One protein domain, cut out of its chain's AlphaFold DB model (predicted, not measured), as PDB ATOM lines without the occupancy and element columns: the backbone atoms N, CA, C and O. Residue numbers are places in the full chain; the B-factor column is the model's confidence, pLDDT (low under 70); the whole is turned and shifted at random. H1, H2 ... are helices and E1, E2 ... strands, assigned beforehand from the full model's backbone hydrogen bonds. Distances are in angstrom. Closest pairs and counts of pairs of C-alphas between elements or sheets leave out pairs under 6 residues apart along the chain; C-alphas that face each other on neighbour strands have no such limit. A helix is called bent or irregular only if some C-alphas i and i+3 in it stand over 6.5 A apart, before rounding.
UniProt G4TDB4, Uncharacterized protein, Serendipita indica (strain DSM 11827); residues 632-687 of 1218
ATOM      1  N   GLY A 632     108.886  39.062 -57.424       82.75
ATOM      2  CA  GLY A 632     107.912  37.980 -57.319       82.75
ATOM      3  C   GLY A 632     106.684  38.357 -56.492       82.75
ATOM      4  O   GLY A 632     106.522  39.490 -56.036       82.75
ATOM      5  N   SER A 633     105.824  37.370 -56.270       83.88
ATOM      6  CA  SER A 633     104.603  37.505 -55.474       83.88
ATOM      7  C   SER A 633     104.870  37.682 -53.972       83.88
ATOM      8  O   SER A 633     104.102  38.349 -53.275       83.88
ATOM      9  N   LEU A 634     105.953  37.084 -53.469       80.38
ATOM     10  CA  LEU A 634     106.226  36.958 -52.041       80.38
ATOM     11  C   LEU A 634     107.156  38.083 -51.556       80.38
ATOM     12  O   LEU A 634     108.365  37.905 -51.402       80.38
ATOM     13  N   GLU A 635     106.577  39.252 -51.276       88.38
ATOM     14  CA  GLU A 635     107.227  40.354 -50.554       88.38
ATOM     15  C   GLU A 635     106.489  40.657 -49.244       88.38
ATOM     16  O   GLU A 635     105.283  40.900 -49.236       88.38
ATOM     17  N   GLY A 636     107.204  40.663 -48.115       87.88
ATOM     18  CA  GLY A 636     106.598  41.000 -46.828       87.88
ATOM     19  C   GLY A 636     107.505  40.824 -45.614       87.88
ATOM     20  O   GLY A 636     108.643  40.359 -45.701       87.88
ATOM     21  N   THR A 637     106.967  41.185 -44.448       85.19
ATOM     22  CA  THR A 637     107.556  40.849 -43.144       85.19
ATOM     23  C   THR A 637     106.809  39.645 -42.575       85.19
ATOM     24  O   THR A 637     105.597  39.706 -42.397       85.19
ATOM     25  N   TRP A 638     107.532  38.558 -42.324       84.62
ATOM     26  CA  TRP A 638     107.007  37.257 -41.916       84.62
ATOM     27  C   TRP A 638     107.471  36.941 -40.496       84.62
ATOM     28  O   TRP A 638     108.671  36.957 -40.214       84.62
ATOM     29  N   GLU A 639     106.540  36.639 -39.594       82.81
ATOM     30  CA  GLU A 639     106.872  36.209 -38.234       82.81
ATOM     31  C   GLU A 639     106.878  34.682 -38.142       82.81
ATOM     32  O   GLU A 639     105.897  34.020 -38.474       82.81
ATOM     33  N   GLY A 640     107.991  34.123 -37.674       85.12
ATOM     34  CA  GLY A 640     108.172  32.688 -37.494       85.12
ATOM     35  C   GLY A 640     108.803  32.350 -36.148       85.12
ATOM     36  O   GLY A 640     109.178  33.215 -35.351       85.12
ATOM     37  N   GLY A 641     108.952  31.056 -35.884       81.00
ATOM     38  CA  GLY A 641     109.684  30.565 -34.724       81.00
ATOM     39  C   GLY A 641     110.499  29.337 -35.083       81.00
ATOM     40  O   GLY A 641     109.930  28.333 -35.498       81.00
ATOM     41  N   PHE A 642     111.812  29.406 -34.873       82.12
ATOM     42  CA  PHE A 642     112.639  28.208 -34.845       82.12
ATOM     43  C   PHE A 642     112.321  27.430 -33.567       82.12
ATOM     44  O   PHE A 642     112.389  27.977 -32.461       82.12
ATOM     45  N   LEU A 643     111.956  26.164 -33.745       83.44
ATOM     46  CA  LEU A 643     111.740  25.188 -32.687       83.44
ATOM     47  C   LEU A 643     112.961  24.269 -32.660       83.44
ATOM     48  O   LEU A 643     113.253  23.604 -33.651       83.44
ATOM     49  N   PHE A 644     113.679  24.247 -31.541       83.31
ATOM     50  CA  PHE A 644     114.755  23.289 -31.315       83.31
ATOM     51  C   PHE A 644     114.135  22.061 -30.641       83.31
ATOM     52  O   PHE A 644     113.965  22.035 -29.424       83.31
ATOM     53  N   VAL A 645     113.724  21.092 -31.459       87.12
ATOM     54  CA  VAL A 645     113.201  19.783 -31.034       87.12
ATOM     55  C   VAL A 645     114.320  18.733 -31.016       87.12
ATOM     56  O   VAL A 645     115.423  18.981 -31.508       87.12
ATOM     57  N   GLU A 646     114.039  17.564 -30.449       86.12
ATOM     58  CA  GLU A 646     114.918  16.389 -30.507       86.12
ATOM     59  C   GLU A 646     115.063  15.855 -31.944       86.12
ATOM     60  O   GLU A 646     114.186  16.070 -32.786       86.12
ATOM     61  N   PHE A 647     116.185  15.193 -32.254       83.12
ATOM     62  CA  PHE A 647     116.502  14.790 -33.631       83.12
ATOM     63  C   PHE A 647     115.468  13.802 -34.185       83.12
ATOM     64  O   PHE A 647     115.046  13.926 -35.333       83.12
ATOM     65  N   GLU A 648     114.999  12.888 -33.345       83.31
ATOM     66  CA  GLU A 648     113.929  11.937 -33.616       83.31
ATOM     67  C   GLU A 648     112.604  12.648 -33.939       83.31
ATOM     68  O   GLU A 648     111.914  12.259 -34.880       83.31
ATOM     69  N   GLU A 649     112.259  13.729 -33.226       82.12
ATOM     70  CA  GLU A 649     111.049  14.514 -33.517       82.12
ATOM     71  C   GLU A 649     111.181  15.314 -34.820       82.12
ATOM     72  O   GLU A 649     110.211  15.429 -35.573       82.12
ATOM     73  N   TYR A 650     112.375  15.841 -35.111       81.19
ATOM     74  CA  TYR A 650     112.667  16.518 -36.376       81.19
ATOM     75  C   TYR A 650     112.633  15.548 -37.564       81.19
ATOM     76  O   TYR A 650     112.073  15.873 -38.611       81.19
ATOM     77  N   ALA A 651     113.176  14.340 -37.397       81.38
ATOM     78  CA  ALA A 651     113.144  13.289 -38.405       81.38
ATOM     79  C   ALA A 651     111.700  12.858 -38.710       81.38
ATOM     80  O   ALA A 651     111.308  12.895 -39.872       81.38
ATOM     81  N   GLN A 652     110.893  12.560 -37.683       81.94
ATOM     82  CA  GLN A 652     109.469  12.209 -37.826       81.94
ATOM     83  C   GLN A 652     108.636  13.310 -38.506       81.94
ATOM     84  O   GLN A 652     107.688  13.022 -39.237       81.94
ATOM     85  N   PHE A 653     108.976  14.579 -38.262       81.00
ATOM     86  CA  PHE A 653     108.344  15.720 -38.923       81.00
ATOM     87  C   PHE A 653     108.736  15.811 -40.411       81.00
ATOM     88  O   PHE A 653     107.886  16.093 -41.253       81.00
ATOM     89  N   LEU A 654     109.999  15.532 -40.760       78.06
ATOM     90  CA  LEU A 654     110.467  15.524 -42.154       78.06
ATOM     91  C   LEU A 654     110.004  14.301 -42.961       78.06
ATOM     92  O   LEU A 654     109.820  14.421 -44.172       78.06
ATOM     93  N   THR A 655     109.818  13.137 -42.331       82.00
ATOM     94  CA  THR A 655     109.262  11.939 -42.988       82.00
ATOM     95  C   THR A 655     107.748  12.023 -43.189       82.00
ATOM     96  O   THR A 655     107.198  11.255 -43.976       82.00
ATOM     97  N   GLY A 656     107.068  12.939 -42.492       80.25
ATOM     98  CA  GLY A 656     105.608  13.012 -42.443       80.25
ATOM     99  C   GLY A 656     104.962  11.929 -41.570       80.25
ATOM    100  O   GLY A 656     103.739  11.864 -41.505       80.25
ATOM    101  N   GLU A 657     105.755  11.105 -40.873       82.31
ATOM    102  CA  GLU A 657     105.265  10.126 -39.886       82.31
ATOM    103  C   GLU A 657     104.605  10.816 -38.683       82.31
ATOM    104  O   GLU A 657     103.733  10.247 -38.025       82.31
ATOM    105  N   ARG A 658     105.000  12.065 -38.419       76.94
ATOM    106  CA  ARG A 658     104.321  12.988 -37.515       76.94
ATOM    107  C   ARG A 658     103.769  14.148 -38.327       76.94
ATOM    108  O   ARG A 658     104.523  14.998 -38.795       76.94
ATOM    109  N   GLU A 659     102.447  14.186 -38.469       72.38
ATOM    110  CA  GLU A 659     101.756  15.307 -39.105       72.38
ATOM    111  C   GLU A 659     102.125  16.638 -38.427       72.38
ATOM    112  O   GLU A 659     102.364  16.704 -37.217       72.38
ATOM    113  N   ALA A 660     102.105  17.727 -39.202       63.12
ATOM    114  CA  ALA A 660     102.268  19.098 -38.715       63.12
ATOM    115  C   ALA A 660     101.007  19.602 -37.971       63.12
ATOM    116  O   ALA A 660     100.531  20.716 -38.197       63.12
ATOM    117  N   ASP A 661     100.446  18.750 -37.112       65.44
ATOM    118  CA  ASP A 661      99.255  19.011 -36.313       65.44
ATOM    119  C   ASP A 661      99.477  20.209 -35.371       65.44
ATOM    120  O   ASP A 661     100.595  20.557 -34.982       65.44
ATOM    121  N   THR A 662      98.379  20.831 -34.957       58.72
ATOM    122  CA  THR A 662      98.319  21.930 -33.987       58.72
ATOM    123  C   THR A 662      99.122  21.660 -32.708       58.72
ATOM    124  O   THR A 662      99.688  22.588 -32.122       58.72
ATOM    125  N   ASN A 663      99.259  20.390 -32.315       63.84
ATOM    126  CA  ASN A 663     100.069  19.960 -31.179       63.84
ATOM    127  C   ASN A 663     101.593  20.044 -31.396       63.84
ATOM    128  O   ASN A 663     102.329  20.013 -30.415       63.84
ATOM    129  N   PHE A 664     102.101  20.223 -32.621       67.44
ATOM    130  CA  PHE A 664     103.535  20.442 -32.872       67.44
ATOM    131  C   PHE A 664     104.014  21.788 -32.299       67.44
ATOM    132  O   PHE A 664     105.046  21.860 -31.633       67.44
ATOM    133  N   TYR A 665     103.218  22.854 -32.450       66.19
ATOM    134  CA  TYR A 665     103.505  24.163 -31.840       66.19
ATOM    135  C   TYR A 665     103.229  24.223 -30.330       66.19
ATOM    136  O   TYR A 665     103.701  25.161 -29.671       66.19
ATOM    137  N   ASN A 666     102.504  23.224 -29.814       66.56
ATOM    138  CA  ASN A 666     102.245  22.967 -28.398       66.56
ATOM    139  C   ASN A 666     103.054  21.765 -27.868       66.56
ATOM    140  O   ASN A 666     102.683  21.211 -26.832       66.56
ATOM    141  N   CYS A 667     104.132  21.343 -28.551       67.44
ATOM    142  CA  CYS A 667     104.996  20.282 -28.031       67.44
ATOM    143  C   CYS A 667     105.462  20.703 -26.630       67.44
ATOM    144  O   CYS A 667     105.865  21.856 -26.437       67.44
ATOM    145  N   THR A 668     105.310  19.815 -25.643       66.81
ATOM    146  CA  THR A 668     105.505  20.177 -24.235       66.81
ATOM    147  C   THR A 668     106.913  20.721 -24.010       66.81
ATOM    148  O   THR A 668     107.861  20.321 -24.687       66.81
ATOM    149  N   SER A 669     107.052  21.640 -23.048       67.81
ATOM    150  CA  SER A 669     108.325  22.288 -22.678       67.81
ATOM    151  C   SER A 669     109.493  21.311 -22.580       67.81
ATOM    152  O   SER A 669     110.616  21.621 -22.960       67.81
ATOM    153  N   ASP A 670     109.186  20.112 -22.107       75.88
ATOM    154  CA  ASP A 670     110.100  19.044 -21.737       75.88
ATOM    155  C   ASP A 670     110.736  18.360 -22.966       75.88
ATOM    156  O   ASP A 670     111.749  17.679 -22.834       75.88
ATOM    157  N   LYS A 671     110.160  18.568 -24.160       74.00
ATOM    158  CA  LYS A 671     110.648  18.097 -25.471       74.00
ATOM    159  C   LYS A 671     111.271  19.207 -26.324       74.00
ATOM    160  O   LYS A 671     111.781  18.945 -27.411       74.00
ATOM    161  N   LEU A 672     111.224  20.456 -25.853       76.44
ATOM    162  CA  LEU A 672     111.646  21.626 -26.611       76.44
ATOM    163  C   LEU A 672     112.916  22.241 -26.006       76.44
ATOM    164  O   LEU A 672     112.849  23.046 -25.079       76.44
ATOM    165  N   TYR A 673     114.081  21.940 -26.586       78.56
ATOM    166  CA  TYR A 673     115.364  22.545 -26.190       78.56
ATOM    167  C   TYR A 673     115.379  24.077 -26.319       78.56
ATOM    168  O   TYR A 673     116.195  24.749 -25.689       78.56
ATOM    169  N   GLY A 674     114.477  24.648 -27.122       79.12
ATOM    170  CA  GLY A 674     114.224  26.082 -27.139       79.12
ATOM    171  C   GLY A 674     113.254  26.533 -28.228       79.12
ATOM    172  O   GLY A 674     112.973  25.819 -29.193       79.12
ATOM    173  N   ARG A 675     112.779  27.775 -28.100       80.25
ATOM    174  CA  ARG A 675     111.971  28.470 -29.112       80.25
ATOM    175  C   ARG A 675     112.550  29.854 -29.366       80.25
ATOM    176  O   ARG A 675     112.536  30.696 -28.472       80.25
ATOM    177  N   ASN A 676     113.019  30.106 -30.583       80.50
ATOM    178  CA  ASN A 676     113.530  31.414 -30.992       80.50
ATOM    179  C   ASN A 676     112.565  32.044 -32.006       80.50
ATOM    180  O   ASN A 676     112.507  31.612 -33.158       80.50
ATOM    181  N   ARG A 677     111.780  33.041 -31.571       81.00
ATOM    182  CA  ARG A 677     110.931  33.835 -32.477       81.00
ATOM    183  C   ARG A 677     111.824  34.703 -33.357       81.00
ATOM    184  O   ARG A 677     112.651  35.445 -32.837       81.00
ATOM    185  N   GLN A 678     111.633  34.640 -34.669       81.19
ATOM    186  CA  GLN A 678     112.379  35.452 -35.626       81.19
ATOM    187  C   GLN A 678     111.429  36.121 -36.613       81.19
ATOM    188  O   GLN A 678     110.452  35.521 -37.057       81.19
ATOM    189  N   VAL A 679     111.749  37.362 -36.965       82.19
ATOM    190  CA  VAL A 679     110.993  38.176 -37.918       82.19
ATOM    191  C   VAL A 679     111.847  38.341 -39.170       82.19
ATOM    192  O   VAL A 679     112.955  38.875 -39.112       82.19
ATOM    193  N   TRP A 680     111.346  37.836 -40.291       80.81
ATOM    194  CA  TRP A 680     112.057  37.722 -41.559       80.81
ATOM    195  C   TRP A 680     111.499  38.771 -42.522       80.81
ATOM    196  O   TRP A 680     110.285  38.925 -42.625       80.81
ATOM    197  N   LYS A 681     112.351  39.465 -43.279       82.88
ATOM    198  CA  LYS A 681     111.901  40.249 -44.439       82.88
ATOM    199  C   LYS A 681     112.205  39.449 -45.695       82.88
ATOM    200  O   LYS A 681     113.356  39.378 -46.117       82.88
ATOM    201  N   LEU A 682     111.178  38.799 -46.237       83.75
ATOM    202  CA  LEU A 682     111.275  38.011 -47.462       83.75
ATOM    203  C   LEU A 682     110.889  38.887 -48.654       83.75
ATOM    204  O   LEU A 682     109.918  39.643 -48.585       83.75
ATOM    205  N   LYS A 683     111.659  38.772 -49.737       88.06
ATOM    206  CA  LYS A 683     111.346  39.365 -51.035       88.06
ATOM    207  C   LYS A 683     111.803  38.424 -52.141       88.06
ATOM    208  O   LYS A 683     112.998  38.192 -52.321       88.06
ATOM    209  N   GLU A 684     110.828  37.865 -52.833       89.75
ATOM    210  CA  GLU A 684     110.987  36.984 -53.981       89.75
ATOM    211  C   GLU A 684     111.372  37.770 -55.238       89.75
ATOM    212  O   GLU A 684     110.983  38.926 -55.427       89.75
ATOM    213  N   TYR A 685     112.133  37.121 -56.115       86.06
ATOM    214  CA  TYR A 685     112.519  37.646 -57.417       86.06
ATOM    215  C   TYR A 685     112.463  36.514 -58.442       86.06
ATOM    216  O   TYR A 685     113.247  35.566 -58.374       86.06
ATOM    217  N   GLU A 686     111.558  36.625 -59.406       84.81
ATOM    218  CA  GLU A 686     111.511  35.738 -60.561       84.81
ATOM    219  C   GLU A 686     112.652  36.102 -61.516       84.81
ATOM    220  O   GLU A 686     112.744  37.232 -62.006       84.81
ATOM    221  N   LEU A 687     113.540  35.146 -61.801       81.88
ATOM    222  CA  LEU A 687     114.529  35.301 -62.865       81.88
ATOM    223  C   LEU A 687     113.782  35.401 -64.199       81.88
ATOM    224  O   LEU A 687     113.101  34.451 -64.593       81.88
TER     225      LEU A 687
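This is residues 632 to 687 of the 1218 residues of an uncharacterized protein of Serendipita indica (strain DSM 11827) (UniProt G4TDB4). What shape do these atoms make? They make a long, bent ribbon of two antiparallel strands, E1 and E2, with the short helix H1 and a long looping link gathered at the ribbon's end near residues 645 and 672. The other end of the ribbon, near residues 632 and 687, has no helix beside it. What is it built of? The 56 printed residues include two named strands and one named helix, in the order E1, H1, E2 along the chain; the sheet's order is E1 - E2 and the class is mixed, helices and strands. How is it spread out? It is loose and elongated, with a radius of gyration of the C-alphas of 14.4 A and spans of 41 by 23 by 19 A.

Where are the two strands? E2 is the longest strand, residues 672 to 687, and measures 38.9 A from first to last C-alpha, ending with C-alpha 687 at (114.529, 35.301, -62.865). E1 is residues 632 to 645, 32.4 A from first to last C-alpha, beginning with C-alpha 632 at (107.912, 37.980, -57.319). Where is the helix? H1 is residues 647 to 655, 12.2 A from first to last C-alpha, with C-alpha 647 at (116.502, 14.790, -33.631).

How do the strands pair? E1 and E2 are antiparallel neighbours, with 160 degrees between their directions. The C-alphas of Gly 641 and Arg 677 face each other at 4.2 A, N 638 and O 680 are within hydrogen-bond range at 2.8 A, and so are N 673 and O 644 at 2.8 A. Are the strands straight? E1 bends by 75 degrees at residue 636, and E2 bends by 63 degrees at residue 679. How does the helix join them? A tight link of 1 residue leads from E1 to H1, and a long link of 16 residues leads from H1 to E2. In H1 every O i to N i+4 pair is within hydrogen-bond range.

How large is it? The two C-alphas farthest apart, those of Asp 670 and Leu 687, are 44.4 A apart, while the first and last printed C-alphas, of Gly 632 and Leu 687, are 9.0 A apart. Is anything missing or unnamed? The printed part has no cut. Residues 656 to 671 hold no named element, and their C-alphas lie 9 to 18 A from the mean of all C-alphas. Where is confidence low? The mean pLDDT of the printed part is 79.1, and residues 660 to 669 are under 70 in this model.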